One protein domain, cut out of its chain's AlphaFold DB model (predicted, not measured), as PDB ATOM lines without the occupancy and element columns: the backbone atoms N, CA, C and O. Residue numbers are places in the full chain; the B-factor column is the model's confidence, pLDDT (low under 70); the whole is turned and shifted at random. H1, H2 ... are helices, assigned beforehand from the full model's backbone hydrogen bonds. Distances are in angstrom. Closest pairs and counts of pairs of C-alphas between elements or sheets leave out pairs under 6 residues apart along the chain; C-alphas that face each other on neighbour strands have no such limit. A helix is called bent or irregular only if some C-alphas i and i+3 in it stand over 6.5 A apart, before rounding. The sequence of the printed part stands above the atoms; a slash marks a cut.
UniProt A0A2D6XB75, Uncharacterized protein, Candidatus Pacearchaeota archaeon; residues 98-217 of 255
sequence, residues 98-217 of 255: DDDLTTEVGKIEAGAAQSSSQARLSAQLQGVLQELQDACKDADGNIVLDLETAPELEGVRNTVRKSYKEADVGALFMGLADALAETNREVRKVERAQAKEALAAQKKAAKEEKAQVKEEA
ATOM      1  N   ASP A  98      56.490 -19.347 108.001       83.88
ATOM      2  CA  ASP A  98      57.027 -19.315 106.644       83.88
ATOM      3  C   ASP A  98      57.443 -17.872 106.305       83.88
ATOM      4  O   ASP A  98      56.607 -16.973 106.122       83.88
ATOM      5  N   ASP A  99      58.755 -17.640 106.310       81.00
ATOM      6  CA  ASP A  99      59.354 -16.326 106.073       81.00
ATOM      7  C   ASP A  99      59.083 -15.829 104.641       81.00
ATOM      8  O   ASP A  99      58.836 -14.634 104.441       81.00
ATOM      9  N   ASP A 100      59.030 -16.726 103.651       82.88
ATOM     10  CA  ASP A 100      58.773 -16.363 102.253       82.88
ATOM     11  C   ASP A 100      57.324 -15.882 102.087       82.88
ATOM     12  O   ASP A 100      57.095 -14.769 101.602       82.88
ATOM     13  N   LEU A 101      56.345 -16.629 102.613       78.75
ATOM     14  CA  LEU A 101      54.935 -16.208 102.615       78.75
ATOM     15  C   LEU A 101      54.718 -14.900 103.390       78.75
ATOM     16  O   LEU A 101      53.933 -14.045 102.972       78.75
ATOM     17  N   THR A 102      55.426 -14.705 104.503       82.31
ATOM     18  CA  THR A 102      55.325 -13.467 105.290       82.31
ATOM     19  C   THR A 102      55.844 -12.261 104.504       82.31
ATOM     20  O   THR A 102      55.223 -11.193 104.529       82.31
ATOM     21  N   THR A 103      56.945 -12.416 103.760       85.25
ATOM     22  CA  THR A 103      57.453 -11.341 102.893       85.25
ATOM     23  C   THR A 103      56.540 -11.070 101.697       85.25
ATOM     24  O   THR A 103      56.358  -9.906 101.333       85.25
ATOM     25  N   GLU A 104      55.923 -12.092 101.101       84.75
ATOM     26  CA  GLU A 104      54.946 -11.923 100.017       84.75
ATOM     27  C   GLU A 104      53.678 -11.204 100.487       84.75
ATOM     28  O   GLU A 104      53.253 -10.238  99.849       84.75
ATOM     29  N   VAL A 105      53.121 -11.590 101.641       84.44
ATOM     30  CA  VAL A 105      51.985 -10.881 102.253       84.44
ATOM     31  C   VAL A 105      52.359  -9.432 102.561       84.44
ATOM     32  O   VAL A 105      51.594  -8.529 102.230       84.44
ATOM     33  N   GLY A 106      53.559  -9.178 103.095       85.06
ATOM     34  CA  GLY A 106      54.055  -7.819 103.321       85.06
ATOM     35  C   GLY A 106      54.156  -6.987 102.034       85.06
ATOM     36  O   GLY A 106      53.777  -5.816 102.028       85.06
ATOM     37  N   LYS A 107      54.599  -7.583 100.918       87.88
ATOM     38  CA  LYS A 107      54.625  -6.921  99.599       87.88
ATOM     39  C   LYS A 107      53.217  -6.618  99.085       87.88
ATOM     40  O   LYS A 107      52.996  -5.531  98.552       87.88
ATOM     41  N   ILE A 108      52.268  -7.540  99.252       83.62
ATOM     42  CA  ILE A 108      50.865  -7.341  98.855       83.62
ATOM     43  C   ILE A 108      50.221  -6.234  99.696       83.62
ATOM     44  O   ILE A 108      49.560  -5.356  99.145       83.62
ATOM     45  N   GLU A 109      50.436  -6.234 101.013       86.50
ATOM     46  CA  GLU A 109      49.944  -5.192 101.921       86.50
ATOM     47  C   GLU A 109      50.543  -3.822 101.577       86.50
ATOM     48  O   GLU A 109      49.803  -2.842 101.470       86.50
ATOM     49  N   ALA A 110      51.855  -3.753 101.325       84.69
ATOM     50  CA  ALA A 110      52.527  -2.528 100.902       84.69
ATOM     51  C   ALA A 110      52.010  -2.023  99.544       84.69
ATOM     52  O   ALA A 110      51.713  -0.836  99.400       84.69
ATOM     53  N   GLY A 111      51.825  -2.920  98.570       88.06
ATOM     54  CA  GLY A 111      51.257  -2.591  97.261       88.06
ATOM     55  C   GLY A 111      49.808  -2.103  97.354       88.06
ATOM     56  O   GLY A 111      49.445  -1.106  96.725       88.06
ATOM     57  N   ALA A 112      48.984  -2.738  98.190       83.81
ATOM     58  CA  ALA A 112      47.609  -2.314  98.442       83.81
ATOM     59  C   ALA A 112      47.551  -0.948  99.147       83.81
ATOM     60  O   ALA A 112      46.751  -0.089  98.766       83.81
ATOM     61  N   ALA A 113      48.417  -0.716 100.137       82.44
ATOM     62  CA  ALA A 113      48.532   0.570 100.816       82.44
ATOM     63  C   ALA A 113      48.941   1.680  99.835       82.44
ATOM     64  O   ALA A 113      48.277   2.717  99.782       82.44
ATOM     65  N   GLN A 114      49.955   1.436  99.001       86.19
ATOM     66  CA  GLN A 114      50.414   2.379  97.981       86.19
ATOM     67  C   GLN A 114      49.317   2.695  96.954       86.19
ATOM     68  O   GLN A 114      49.042   3.866  96.700       86.19
ATOM     69  N   SER A 115      48.642   1.673  96.419       86.44
ATOM     70  CA  SER A 115      47.537   1.847  95.468       86.44
ATOM     71  C   SER A 115      46.382   2.651  96.076       86.44
ATOM     72  O   SER A 115      45.895   3.600  95.462       86.44
ATOM     73  N   SER A 116      45.986   2.338  97.315       84.12
ATOM     74  CA  SER A 116      44.917   3.071  98.002       84.12
ATOM     75  C   SER A 116      45.290   4.528  98.296       84.12
ATOM     76  O   SER A 116      44.448   5.414  98.168       84.12
ATOM     77  N   SER A 117      46.553   4.792  98.645       79.81
ATOM     78  CA  SER A 117      47.076   6.144  98.859       79.81
ATOM     79  C   SER A 117      47.047   6.955  97.563       79.81
ATOM     80  O   SER A 117      46.541   8.075  97.543       79.81
ATOM     81  N   GLN A 118      47.493   6.355  96.457       83.88
ATOM     82  CA  GLN A 118      47.484   6.993  95.143       83.88
ATOM     83  C   GLN A 118      46.059   7.293  94.657       83.88
ATOM     84  O   GLN A 118      45.809   8.389  94.160       83.88
ATOM     85  N   ALA A 119      45.114   6.372  94.868       84.81
ATOM     86  CA  ALA A 119      43.706   6.583  94.536       84.81
ATOM     87  C   ALA A 119      43.070   7.721  95.357       84.81
ATOM     88  O   ALA A 119      42.317   8.539  94.826       84.81
ATOM     89  N   ARG A 120      43.392   7.812  96.656       84.25
ATOM     90  CA  ARG A 120      42.939   8.921  97.514       84.25
ATOM     91  C   ARG A 120      43.516  10.252  97.058       84.25
ATOM     92  O   ARG A 120      42.773  11.222  96.959       84.25
ATOM     93  N   LEU A 121      44.810  10.279  96.746       83.50
ATOM     94  CA  LEU A 121      45.479  11.471  96.244       83.50
ATOM     95  C   LEU A 121      44.841  11.956  94.938       83.50
ATOM     96  O   LEU A 121      44.523  13.136  94.819       83.50
ATOM     97  N   SER A 122      44.590  11.053  93.983       85.94
ATOM     98  CA  SER A 122      43.930  11.419  92.726       85.94
ATOM     99  C   SER A 122      42.509  11.935  92.941       85.94
ATOM    100  O   SER A 122      42.124  12.909  92.303       85.94
ATOM    101  N   ALA A 123      41.746  11.330  93.858       86.38
ATOM    102  CA  ALA A 123      40.389  11.775  94.170       86.38
ATOM    103  C   ALA A 123      40.376  13.167  94.821       86.38
ATOM    104  O   ALA A 123      39.577  14.020  94.444       86.38
ATOM    105  N   GLN A 124      41.289  13.426  95.761       86.06
ATOM    106  CA  GLN A 124      41.432  14.742  96.389       86.06
ATOM    107  C   GLN A 124      41.824  15.809  95.369       86.06
ATOM    108  O   GLN A 124      41.233  16.882  95.336       86.06
ATOM    109  N   LEU A 125      42.786  15.498  94.504       86.00
ATOM    110  CA  LEU A 125      43.237  16.405  93.458       86.00
ATOM    111  C   LEU A 125      42.126  16.719  92.447       86.00
ATOM    112  O   LEU A 125      41.948  17.879  92.083       86.00
ATOM    113  N   GLN A 126      41.343  15.718  92.038       87.75
ATOM    114  CA  GLN A 126      40.153  15.936  91.211       87.75
ATOM    115  C   GLN A 126      39.131  16.837  91.909       87.75
ATOM    116  O   GLN A 126      38.603  17.740  91.268       87.75
ATOM    117  N   GLY A 127      38.901  16.644  93.211       88.50
ATOM    118  CA  GLY A 127      38.026  17.509  94.003       88.50
ATOM    119  C   GLY A 127      38.478  18.969  93.989       88.50
ATOM    120  O   GLY A 127      37.690  19.850  93.673       88.50
ATOM    121  N   VAL A 128      39.765  19.229  94.227       87.38
ATOM    122  CA  VAL A 128      40.299  20.601  94.234       87.38
ATOM    123  C   VAL A 128      40.271  21.239  92.838       87.38
ATOM    124  O   VAL A 128      39.982  22.425  92.703       87.38
ATOM    125  N   LEU A 129      40.536  20.472  91.777       86.94
ATOM    126  CA  LEU A 129      40.385  20.971  90.405       86.94
ATOM    127  C   LEU A 129      38.929  21.315  90.079       86.94
ATOM    128  O   LEU A 129      38.677  22.316  89.409       86.94
ATOM    129  N   GLN A 130      37.985  20.504  90.555       90.31
ATOM    130  CA  GLN A 130      36.562  20.771  90.404       90.31
ATOM    131  C   GLN A 130      36.167  22.045  91.157       90.31
ATOM    132  O   GLN A 130      35.521  22.911  90.578       90.31
ATOM    133  N   GLU A 131      36.639  22.223  92.394       89.88
ATOM    134  CA  GLU A 131      36.440  23.458  93.163       89.88
ATOM    135  C   GLU A 131      37.012  24.686  92.446       89.88
ATOM    136  O   GLU A 131      36.402  25.752  92.474       89.88
ATOM    137  N   LEU A 132      38.154  24.552  91.764       89.31
ATOM    138  CA  LEU A 132      38.737  25.635  90.972       89.31
ATOM    139  C   LEU A 132      37.856  26.006  89.771       89.31
ATOM    140  O   LEU A 132      37.705  27.188  89.472       89.31
ATOM    141  N   GLN A 133      37.266  25.016  89.099       90.06
ATOM    142  CA  GLN A 133      36.306  25.251  88.016       90.06
ATOM    143  C   GLN A 133      34.991  25.838  88.526       90.06
ATOM    144  O   GLN A 133      34.395  26.680  87.859       90.06
ATOM    145  N   ASP A 134      34.527  25.402  89.692       91.00
ATOM    146  CA  ASP A 134      33.283  25.887  90.280       91.00
ATOM    147  C   ASP A 134      33.450  27.298  90.858       91.00
ATOM    148  O   ASP A 134      32.531  28.102  90.756       91.00
ATOM    149  N   ALA A 135      34.641  27.660  91.345       90.75
ATOM    150  CA  ALA A 135      34.959  29.028  91.759       90.75
ATOM    151  C   ALA A 135      34.883  30.040  90.605       90.75
ATOM    152  O   ALA A 135      34.706  31.228  90.853       90.75
ATOM    153  N   CYS A 136      35.018  29.583  89.360       90.75
ATOM    154  CA  CYS A 136      34.867  30.398  88.158       90.75
ATOM    155  C   CYS A 136      33.403  30.627  87.743       90.75
ATOM    156  O   CYS A 136      33.153  31.365  86.784       90.75
ATOM    157  N   LYS A 137      32.447  29.984  88.418       92.31
ATOM    158  CA  LYS A 137      31.014  30.092  88.142       92.31
ATOM    159  C   LYS A 137      30.325  30.970  89.185       92.31
ATOM    160  O   LYS A 137      30.780  31.064  90.323       92.31
ATOM    161  N   ASP A 138      29.226  31.600  88.791       87.44
ATOM    162  CA  ASP A 138      28.345  32.321  89.707       87.44
ATOM    163  C   ASP A 138      27.423  31.356  90.480       87.44
ATOM    164  O   ASP A 138      27.451  30.135  90.300       87.44
ATOM    165  N   ALA A 139      26.582  31.914  91.357       83.94
ATOM    166  CA  ALA A 139      25.617  31.146  92.147       83.94
ATOM    167  C   ALA A 139      24.556  30.417  91.297       83.94
ATOM    168  O   ALA A 139      23.967  29.445  91.774       83.94
ATOM    169  N   ASP A 140      24.333  30.865  90.062       85.50
ATOM    170  CA  ASP A 140      23.377  30.303  89.109       85.50
ATOM    171  C   ASP A 140      24.040  29.286  88.153       85.50
ATOM    172  O   ASP A 140      23.367  28.647  87.342       85.50
ATOM    173  N   GLY A 141      25.358  29.081  88.277       84.12
ATOM    174  CA  GLY A 141      26.150  28.155  87.472       84.12
ATOM    175  C   GLY A 141      26.664  28.733  86.150       84.12
ATOM    176  O   GLY A 141      27.237  27.984  85.354       84.12
ATOM    177  N   ASN A 142      26.503  30.035  85.903       87.44
ATOM    178  CA  ASN A 142      27.049  30.693  84.720       87.44
ATOM    179  C   ASN A 142      28.545  30.951  84.893       87.44
ATOM    180  O   ASN A 142      29.022  31.274  85.978       87.44
ATOM    181  N   ILE A 143      29.298  30.846  83.802       89.38
ATOM    182  CA  ILE A 143      30.744  31.082  83.811       89.38
ATOM    183  C   ILE A 143      30.998  32.591  83.932       89.38
ATOM    184  O   ILE A 143      30.666  33.347  83.021       89.38
ATOM    185  N   VAL A 144      31.617  33.016  85.036       88.31
ATOM    186  CA  VAL A 144      32.041  34.411  85.260       88.31
ATOM    187  C   VAL A 144      33.389  34.662  84.595       88.31
ATOM    188  O   VAL A 144      33.574  35.665  83.908       88.31
ATOM    189  N   LEU A 145      34.332  33.736  84.784       89.19
ATOM    190  CA  LEU A 145      35.662  33.771  84.184       89.19
ATOM    191  C   LEU A 145      36.024  32.390  83.651       89.19
ATOM    192  O   LEU A 145      35.957  31.403  84.373       89.19
ATOM    193  N   ASP A 146      36.466  32.308  82.401       89.50
ATOM    194  CA  ASP A 146      36.964  31.048  81.859       89.50
ATOM    195  C   ASP A 146      38.385  30.764  82.373       89.50
ATOM    196  O   ASP A 146      39.322  31.527  82.129       89.50
ATOM    197  N   LEU A 147      38.556  29.638  83.068       88.12
ATOM    198  CA  LEU A 147      39.835  29.211  83.630       88.12
ATOM    199  C   LEU A 147      40.926  29.052  82.558       88.12
ATOM    200  O   LEU A 147      42.105  29.293  82.839       88.12
ATOM    201  N   GLU A 148      40.563  28.673  81.331       87.56
ATOM    202  CA  GLU A 148      41.531  28.402  80.265       87.56
ATOM    203  C   GLU A 148      41.955  29.662  79.515       87.56
ATOM    204  O   GLU A 148      43.149  29.854  79.260       87.56
ATOM    205  N   THR A 149      40.998  30.532  79.190       88.00
ATOM    206  CA  THR A 149      41.227  31.664  78.283       88.00
ATOM    207  C   THR A 149      41.319  33.016  78.981       88.00
ATOM    208  O   THR A 149      41.956  33.922  78.439       88.00
ATOM    209  N   ALA A 150      40.761  33.181  80.189       89.19
ATOM    210  CA  ALA A 150      40.734  34.489  80.836       89.19
ATOM    211  C   ALA A 150      42.161  34.982  81.144       89.19
ATOM    212  O   ALA A 150      42.947  34.245  81.761       89.19
ATOM    213  N   PRO A 151      42.523  36.220  80.754       88.94
ATOM    214  CA  PRO A 151      43.850  36.772  81.026       88.94
ATOM    215  C   PRO A 151      44.070  37.017  82.524       88.94
ATOM    216  O   PRO A 151      45.174  36.829  83.021       88.94
ATOM    217  N   GLU A 152      43.009  37.346  83.268       87.19
ATOM    218  CA  GLU A 152      43.066  37.567  84.722       87.19
ATOM    219  C   GLU A 152      43.495  36.308  85.496       87.19
ATOM    220  O   GLU A 152      44.102  36.407  86.558       87.19
ATOM    221  N   LEU A 153      43.257  35.118  84.930       91.31
ATOM    222  CA  LEU A 153      43.606  33.826  85.529       91.31
ATOM    223  C   LEU A 153      44.934  33.253  85.005       91.31
ATOM    224  O   LEU A 153      45.255  32.088  85.247       91.31
ATOM    225  N   GLU A 154      45.750  34.041  84.299       89.56
ATOM    226  CA  GLU A 154      47.059  33.574  83.826       89.56
ATOM    227  C   GLU A 154      48.013  33.237  84.983       89.56
ATOM    228  O   GLU A 154      48.709  32.218  84.937       89.56
ATOM    229  N   GLY A 155      47.991  34.042  86.053       88.19
ATOM    230  CA  GLY A 155      48.735  33.774  87.289       88.19
ATOM    231  C   GLY A 155      48.342  32.432  87.908       88.19
ATOM    232  O   GLY A 155      49.201  31.580  88.136       88.19
ATOM    233  N   VAL A 156      47.035  32.192  88.031       89.19
ATOM    234  CA  VAL A 156      46.449  30.938  88.526       89.19
ATOM    235  C   VAL A 156      46.918  29.747  87.688       89.19
ATOM    236  O   VAL A 156      47.452  28.778  88.235       89.19
ATOM    237  N   ARG A 157      46.812  29.820  86.353       91.06
ATOM    238  CA  ARG A 157      47.286  28.749  85.453       91.06
ATOM    239  C   ARG A 157      48.775  28.465  85.633       91.06
ATOM    240  O   ARG A 157      49.187  27.304  85.595       91.06
ATOM    241  N   ASN A 158      49.589  29.499  85.824       90.69
ATOM    242  CA  ASN A 158      51.026  29.348  86.035       90.69
ATOM    243  C   ASN A 158      51.344  28.711  87.390       90.69
ATOM    244  O   ASN A 158      52.175  27.802  87.436       90.69
ATOM    245  N   THR A 159      50.655  29.114  88.459       89.88
ATOM    246  CA  THR A 159      50.778  28.513  89.796       89.88
ATOM    247  C   THR A 159      50.410  27.033  89.762       89.88
ATOM    248  O   THR A 159      51.205  26.193  90.188       89.88
ATOM    249  N   VAL A 160      49.277  26.688  89.142       87.81
ATOM    250  CA  VAL A 160      48.853  25.292  88.972       87.81
ATOM    251  C   VAL A 160      49.900  24.514  88.173       87.81
ATOM    252  O   VAL A 160      50.430  23.520  88.667       87.81
ATOM    253  N   ARG A 161      50.307  24.984  86.986       89.06
ATOM    254  CA  ARG A 161      51.339  24.311  86.169       89.06
ATOM    255  C   ARG A 161      52.664  24.130  86.907       89.06
ATOM    256  O   ARG A 161      53.319  23.108  86.717       89.06
ATOM    257  N   LYS A 162      53.087  25.114  87.701       89.75
ATOM    258  CA  LYS A 162      54.316  25.033  88.498       89.75
ATOM    259  C   LYS A 162      54.188  23.958  89.575       89.75
ATOM    260  O   LYS A 162      55.053  23.092  89.655       89.75
ATOM    261  N   SER A 163      53.077  23.959  90.303       86.25
ATOM    262  CA  SER A 163      52.795  22.982  91.356       86.25
ATOM    263  C   SER A 163      52.742  21.536  90.822       86.25
ATOM    264  O   SER A 163      53.285  20.628  91.442       86.25
ATOM    265  N   TYR A 164      52.229  21.327  89.600       84.31
ATOM    266  CA  TYR A 164      52.284  20.027  88.913       84.31
ATOM    267  C   TYR A 164      53.699  19.591  88.513       84.31
ATOM    268  O   TYR A 164      53.986  18.396  88.484       84.31
ATOM    269  N   LYS A 165      54.585  20.535  88.171       86.19
ATOM    270  CA  LYS A 165      55.961  20.231  87.740       86.19
ATOM    271  C   LYS A 165      56.878  19.854  88.896       86.19
ATOM    272  O   LYS A 165      57.817  19.094  88.683       86.19
ATOM    273  N   GLU A 166      56.633  20.392  90.085       82.38
ATOM    274  CA  GLU A 166      57.482  20.162  91.259       82.38
ATOM    275  C   GLU A 166      57.361  18.730  91.809       82.38
ATOM    276  O   GLU A 166      58.233  18.306  92.561       82.38
ATOM    277  N   ALA A 167      56.343  17.965  91.386       72.56
ATOM    278  CA  ALA A 167      56.099  16.555  91.733       72.56
ATOM    279  C   ALA A 167      56.036  16.242  93.246       72.56
ATOM    280  O   ALA A 167      55.912  15.080  93.635       72.56
ATOM    281  N   ASP A 168      56.073  17.268  94.094       84.62
ATOM    282  CA  ASP A 168      55.842  17.185  95.525       84.62
ATOM    283  C   ASP A 168      54.352  17.384  95.814       84.62
ATOM    284  O   ASP A 168      53.747  18.394  95.451       84.62
ATOM    285  N   VAL A 169      53.761  16.405  96.496       81.12
ATOM    286  CA  VAL A 169      52.349  16.407  96.886       81.12
ATOM    287  C   VAL A 169      52.028  17.600  97.787       81.12
ATOM    288  O   VAL A 169      50.965  18.203  97.645       81.12
ATOM    289  N   GLY A 170      52.940  17.973  98.692       82.88
ATOM    290  CA  GLY A 170      52.739  19.118  99.582       82.88
ATOM    291  C   GLY A 170      52.671  20.433  98.806       82.88
ATOM    292  O   GLY A 170      51.709  21.192  98.946       82.88
ATOM    293  N   ALA A 171      53.654  20.663  97.935       83.06
ATOM    294  CA  ALA A 171      53.700  21.831  97.059       83.06
ATOM    295  C   ALA A 171      52.500  21.894  96.098       83.06
ATOM    296  O   ALA A 171      51.964  22.975  95.854       83.06
ATOM    297  N   LEU A 172      52.031  20.741  95.606       86.38
ATOM    298  CA  LEU A 172      50.852  20.636  94.747       86.38
ATOM    299  C   LEU A 172      49.588  21.153  95.438       86.38
ATOM    300  O   LEU A 172      48.892  22.005  94.889       86.38
ATOM    301  N   PHE A 173      49.307  20.683  96.656       86.62
ATOM    302  CA  PHE A 173      48.132  21.128  97.406       86.62
ATOM    303  C   PHE A 173      48.215  22.595  97.819       86.62
ATOM    304  O   PHE A 173      47.216  23.304  97.715       86.62
ATOM    305  N   MET A 174      49.387  23.073  98.250       87.88
ATOM    306  CA  MET A 174      49.559  24.491  98.581       87.88
ATOM    307  C   MET A 174      49.381  25.379  97.346       87.88
ATOM    308  O   MET A 174      48.624  26.342  97.396       87.88
ATOM    309  N   GLY A 175      49.993  25.012  96.218       87.38
ATOM    310  CA  GLY A 175      49.852  25.749  94.964       87.38
ATOM    311  C   GLY A 175      48.415  25.763  94.440       87.38
ATOM    312  O   GLY A 175      47.944  26.799  93.977       87.38
ATOM    313  N   LEU A 176      47.689  24.648  94.554       88.88
ATOM    314  CA  LEU A 176      46.266  24.588  94.205       88.88
ATOM    315  C   LEU A 176      45.399  25.442  95.144       88.88
ATOM    316  O   LEU A 176      44.486  26.115  94.674       88.88
ATOM    317  N   ALA A 177      45.684  25.452  96.448       88.88
ATOM    318  CA  ALA A 177      44.966  26.289  97.409       88.88
ATOM    319  C   ALA A 177      45.207  27.790  97.160       88.88
ATOM    320  O   ALA A 177      44.262  28.581  97.189       88.88
ATOM    321  N   ASP A 178      46.450  28.175  96.862       90.81
ATOM    322  CA  ASP A 178      46.805  29.548  96.493       90.81
ATOM    323  C   ASP A 178      46.109  29.965  95.191       90.81
ATOM    324  O   ASP A 178      45.502  31.036  95.127       90.81
ATOM    325  N   ALA A 179      46.121  29.084  94.185       91.88
ATOM    326  CA  ALA A 179      45.413  29.272  92.925       91.88
ATOM    327  C   ALA A 179      43.903  29.467  93.146       91.88
ATOM    328  O   ALA A 179      43.319  30.404  92.609       91.88
ATOM    329  N   LEU A 180      43.272  28.647  93.991       92.38
ATOM    330  CA  LEU A 180      41.854  28.773  94.332       92.38
ATOM    331  C   LEU A 180      41.545  30.102  95.037       92.38
ATOM    332  O   LEU A 180      40.537  30.753  94.745       92.38
ATOM    333  N   ALA A 181      42.400  30.525  95.969       92.19
ATOM    334  CA  ALA A 181      42.241  31.797  96.667       92.19
ATOM    335  C   ALA A 181      42.383  32.995  95.714       92.19
ATOM    336  O   ALA A 181      41.656  33.982  95.855       92.19
ATOM    337  N   GLU A 182      43.301  32.915  94.753       92.38
ATOM    338  CA  GLU A 182      43.504  33.928  93.722       92.38
ATOM    339  C   GLU A 182      42.323  33.985  92.742       92.38
ATOM    340  O   GLU A 182      41.753  35.062  92.566       92.38
ATOM    341  N   THR A 183      41.844  32.843  92.234       93.31
ATOM    342  CA  THR A 183      40.629  32.765  91.400       93.31
ATOM    343  C   THR A 183      39.436  33.420  92.087       93.31
ATOM    344  O   THR A 183      38.801  34.308  91.523       93.31
ATOM    345  N   ASN A 184      39.171  33.071  93.351       91.62
ATOM    346  CA  ASN A 184      38.079  33.669  94.122       91.62
ATOM    347  C   ASN A 184      38.221  35.190  94.285       91.62
ATOM    348  O   ASN A 184      37.223  35.903  94.405       91.62
ATOM    349  N   ARG A 185      39.450  35.715  94.347       92.56
ATOM    350  CA  ARG A 185      39.674  37.164  94.418       92.56
ATOM    351  C   ARG A 185      39.345  37.837  93.094       92.56
ATOM    352  O   ARG A 185      38.688  38.874  93.140       92.56
ATOM    353  N   GLU A 186      39.784  37.278  91.972       91.62
ATOM    354  CA  GLU A 186      39.517  37.849  90.645       91.62
ATOM    355  C   GLU A 186      38.032  37.767  90.287       91.62
ATOM    356  O   GLU A 186      37.425  38.793  89.986       91.62
ATOM    357  N   VAL A 187      37.390  36.611  90.489       91.94
ATOM    358  CA  VAL A 187      35.943  36.440  90.266       91.94
ATOM    359  C   VAL A 187      35.142  37.472  91.061       91.94
ATOM    360  O   VAL A 187      34.354  38.224  90.495       91.94
ATOM    361  N   ARG A 188      35.439  37.648  92.356       90.69
ATOM    362  CA  ARG A 188      34.772  38.672  93.183       90.69
ATOM    363  C   ARG A 188      35.029  40.103  92.717       90.69
ATOM    364  O   ARG A 188      34.223  40.987  93.014       90.69
ATOM    365  N   LYS A 189      36.165  40.402  92.079       92.44
ATOM    366  CA  LYS A 189      36.400  41.740  91.509       92.44
ATOM    367  C   LYS A 189      35.500  41.959  90.298       92.44
ATOM    368  O   LYS A 189      34.881  43.021  90.227       92.44
ATOM    369  N   VAL A 190      35.395  40.964  89.420       90.31
ATOM    370  CA  VAL A 190      34.537  40.997  88.229       90.31
ATOM    371  C   VAL A 190      33.068  41.109  88.623       90.31
ATOM    372  O   VAL A 190      32.396  42.039  88.184       90.31
ATOM    373  N   GLU A 191      32.591  40.277  89.550       89.31
ATOM    374  CA  GLU A 191      31.217  40.344  90.066       89.31
ATOM    375  C   GLU A 191      30.888  41.730  90.640       89.31
ATOM    376  O   GLU A 191      29.835  42.309  90.376       89.31
ATOM    377  N   ARG A 192      31.812  42.324  91.408       91.31
ATOM    378  CA  ARG A 192      31.625  43.679  91.952       91.31
ATOM    379  C   ARG A 192      31.624  44.750  90.867       91.31
ATOM    380  O   ARG A 192      30.967  45.774  91.059       91.31
ATOM    381  N   ALA A 193      32.387  44.576  89.792       90.19
ATOM    382  CA  ALA A 193      32.376  45.495  88.659       90.19
ATOM    383  C   ALA A 193      31.030  45.418  87.926       90.19
ATOM    384  O   ALA A 193      30.356  46.440  87.800       90.19
ATOM    385  N   GLN A 194      30.577  44.206  87.597       89.12
ATOM    386  CA  GLN A 194      29.281  43.952  86.963       89.12
ATOM    387  C   GLN A 194      28.112  44.476  87.811       89.12
ATOM    388  O   GLN A 194      27.240  45.180  87.306       89.12
ATOM    389  N   ALA A 195      28.123  44.238  89.126       88.56
ATOM    390  CA  ALA A 195      27.092  44.749  90.028       88.56
ATOM    391  C   ALA A 195      27.045  46.288  90.058       88.56
ATOM    392  O   ALA A 195      25.969  46.887  90.114       88.56
ATOM    393  N   LYS A 196      28.203  46.962  90.003       92.75
ATOM    394  CA  LYS A 196      28.259  48.432  89.930       92.75
ATOM    395  C   LYS A 196      27.708  48.952  88.606       92.75
ATOM    396  O   LYS A 196      26.999  49.959  88.619       92.75
ATOM    397  N   GLU A 197      28.020  48.291  87.497       91.94
ATOM    398  CA  GLU A 197      27.507  48.643  86.171       91.94
ATOM    399  C   GLU A 197      25.992  48.445  86.084       91.94
ATOM    400  O   GLU A 197      25.285  49.369  85.683       91.94
ATOM    401  N   ALA A 198      25.476  47.317  86.577       90.12
ATOM    402  CA  ALA A 198      24.043  47.046  86.653       90.12
ATOM    403  C   ALA A 198      23.303  48.106  87.489       90.12
ATOM    404  O   ALA A 198      22.293  48.659  87.052       90.12
ATOM    405  N   LEU A 199      23.838  48.477  88.658       92.38
ATOM    406  CA  LEU A 199      23.265  49.546  89.486       92.38
ATOM    407  C   LEU A 199      23.327  50.920  88.807       92.38
ATOM    408  O   LEU A 199      22.426  51.743  88.986       92.38
ATOM    409  N   ALA A 200      24.391  51.209  88.057       92.31
ATOM    410  CA  ALA A 200      24.506  52.453  87.307       92.31
ATOM    411  C   ALA A 200      23.497  52.509  86.150       92.31
ATOM    412  O   ALA A 200      22.874  53.553  85.953       92.31
ATOM    413  N   ALA A 201      23.298  51.397  85.439       91.38
ATOM    414  CA  ALA A 201      22.305  51.264  84.377       91.38
ATOM    415  C   ALA A 201      20.878  51.431  84.919       91.38
ATOM    416  O   ALA A 201      20.141  52.280  84.426       91.38
ATOM    417  N   GLN A 202      20.527  50.746  86.014       91.25
ATOM    418  CA  GLN A 202      19.221  50.901  86.670       91.25
ATOM    419  C   GLN A 202      18.966  52.340  87.132       91.25
ATOM    420  O   GLN A 202      17.870  52.866  86.978       91.25
ATOM    421  N   LYS A 203      19.984  53.022  87.672       92.19
ATOM    422  CA  LYS A 203      19.857  54.434  88.062       92.19
ATOM    423  C   LYS A 203      19.674  55.371  86.872       92.19
ATOM    424  O   LYS A 203      19.076  56.427  87.058       92.19
ATOM    425  N   LYS A 204      20.230  55.047  85.700       92.38
ATOM    426  CA  LYS A 204      20.007  55.819  84.469       92.38
ATOM    427  C   LYS A 204      18.595  55.582  83.942       92.38
ATOM    428  O   LYS A 204      17.866  56.557  83.826       92.38
ATOM    429  N   ALA A 205      18.178  54.324  83.801       89.88
ATOM    430  CA  ALA A 205      16.821  53.962  83.394       89.88
ATOM    431  C   ALA A 205      15.761  54.601  84.309       89.88
ATOM    432  O   ALA A 205      14.890  55.318  83.840       89.88
ATOM    433  N   ALA A 206      15.917  54.506  85.635       88.88
ATOM    434  CA  ALA A 206      14.987  55.128  86.579       88.88
ATOM    435  C   ALA A 206      14.990  56.670  86.538       88.88
ATOM    436  O   ALA A 206      14.039  57.305  86.991       88.88
ATOM    437  N   LYS A 207      16.073  57.309  86.072       90.00
ATOM    438  CA  LYS A 207      16.096  58.764  85.844       90.00
ATOM    439  C   LYS A 207      15.408  59.128  84.535       90.00
ATOM    440  O   LYS A 207      14.733  60.150  84.505       90.00
ATOM    441  N   GLU A 208      15.590  58.321  83.499       89.94
ATOM    442  CA  GLU A 208      14.955  58.487  82.192       89.94
ATOM    443  C   GLU A 208      13.443  58.272  82.294       89.94
ATOM    444  O   GLU A 208      12.697  59.157  81.899       89.94
ATOM    445  N   GLU A 209      12.988  57.209  82.960       86.81
ATOM    446  CA  GLU A 209      11.567  56.984  83.264       86.81
ATOM    447  C   GLU A 209      10.971  58.152  84.055       86.81
ATOM    448  O   GLU A 209       9.913  58.671  83.719       86.81
ATOM    449  N   LYS A 210      11.670  58.641  85.089       84.31
ATOM    450  CA  LYS A 210      11.205  59.818  85.842       84.31
ATOM    451  C   LYS A 210      11.166  61.087  84.997       84.31
ATOM    452  O   LYS A 210      10.328  61.946  85.262       84.31
ATOM    453  N   ALA A 211      12.080  61.242  84.041       85.12
ATOM    454  CA  ALA A 211      12.080  62.375  83.126       85.12
ATOM    455  C   ALA A 211      10.902  62.286  82.144       85.12
ATOM    456  O   ALA A 211      10.190  63.273  81.998       85.12
ATOM    457  N   GLN A 212      10.646  61.104  81.578       83.12
ATOM    458  CA  GLN A 212       9.507  60.835  80.695       83.12
ATOM    459  C   GLN A 212       8.176  61.044  81.419       83.12
ATOM    460  O   GLN A 212       7.358  61.827  80.961       83.12
ATOM    461  N   VAL A 213       8.001  60.478  82.618       80.19
ATOM    462  CA  VAL A 213       6.793  60.698  83.433       80.19
ATOM    463  C   VAL A 213       6.593  62.185  83.749       80.19
ATOM    464  O   VAL A 213       5.462  62.660  83.790       80.19
ATOM    465  N   LYS A 214       7.669  62.954  83.969       76.56
ATOM    466  CA  LYS A 214       7.572  64.404  84.207       76.56
ATOM    467  C   LYS A 214       7.163  65.175  82.943       76.56
ATOM    468  O   LYS A 214       6.433  66.158  83.055       76.56
ATOM    469  N   GLU A 215       7.633  64.743  81.778       75.06
ATOM    470  CA  GLU A 215       7.270  65.308  80.475       75.06
ATOM    471  C   GLU A 215       5.814  64.979  80.106       75.06
ATOM    472  O   GLU A 215       5.046  65.882  79.784       75.06
ATOM    473  N   GLU A 216       5.399  63.721  80.266       74.56
ATOM    474  CA  GLU A 216       4.029  63.245  80.025       74.56
ATOM    475  C   GLU A 216       3.012  63.846  80.999       74.56
ATOM    476  O   GLU A 216       1.891  64.171  80.611       74.56
ATOM    477  N   ALA A 217       3.405  64.081  82.256       75.56
ATOM    478  CA  ALA A 217       2.577  64.792  83.227       75.56
ATOM    479  C   ALA A 217       2.404  66.290  82.901       75.56
ATOM    480  O   ALA A 217       1.769  67.010  83.675       75.56
TER     481      ALA A 217
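What this domain is: This is residues 98 to 217 of the 255 residues of an uncharacterized protein of Candidatus Pacearchaeota archaeon (UniProt A0A2D6XB75). Two long helices, H1 and H3, run the same way and overlap side by side over a short stretch, and their free ends, residues 98 to 120 and residues 192 to 217, stick out at opposite ends of a long rod. Where they overlap, the short helix H2 packs on H3 as the other half of a helical hairpin, and this makes a small compact body between the two arms. The printed part has 120 residues with three named helices, H1, H2 and H3 in chain order, and no named strand; the class is all helix. The whole is extended, with a radius of gyration of the C-alphas of 25.5 A and spans of 103 by 24 by 18 A.

How they stand to each other: H1, residues 99 to 135, touches H3, residues 169 to 216, with its residues 125 to 135 alone, and H3 touches H1 with residues 173 to 187 alone. The closest C-alphas of the two are those of Leu 132 and Leu 180, 5.6 A apart. H1 and H3 run the same way at a shallow tilt of 18 degrees, with their centres 41.3 A apart. H2, residues 151 to 165, is apart from H1. H2 and H3 form a helical hairpin and run opposite ways at a shallow tilt of 12 degrees. H3 touches H2 with residues 171 to 186 alone, and their closest C-alphas, those of Ser 163 and Leu 172, are 4.6 A apart. In H1 and H3 every O i to N i+4 pair is within hydrogen-bond range; in H2 9 of 11 are.

Where its parts are: H1 begins with C-alpha 99 at (59.354, -16.326, 106.073) and ends at Ala 135, 53.5 A from first to last C-alpha. H2 runs from Pro 151 to Lys 165, 21.6 A from first to last C-alpha. H2 is irregular: C-alphas 152 and 155 are 7.3 A apart. H3, the longest helix with 48 residues, begins with C-alpha 169 at (52.349, 16.407, 96.886) and ends with C-alpha 216 at (4.029, 63.245, 80.025), 69.4 A from first to last C-alpha.

The domain as a whole: The two C-alphas farthest apart are those of Asp 98 and Ala 217, 102.9 A. Without the stretches that stand free, the body has 71 residues and spans 34 by 23 by 17 A, with a radius of gyration of 11.9 A. The link from H1 to H2, residues 136 to 150, is long, and the link from H2 to H3, with 3 residues between them, is tight. The printed part has no cut. The mean pLDDT of the printed part is 87.2, and no printed residue is under 70.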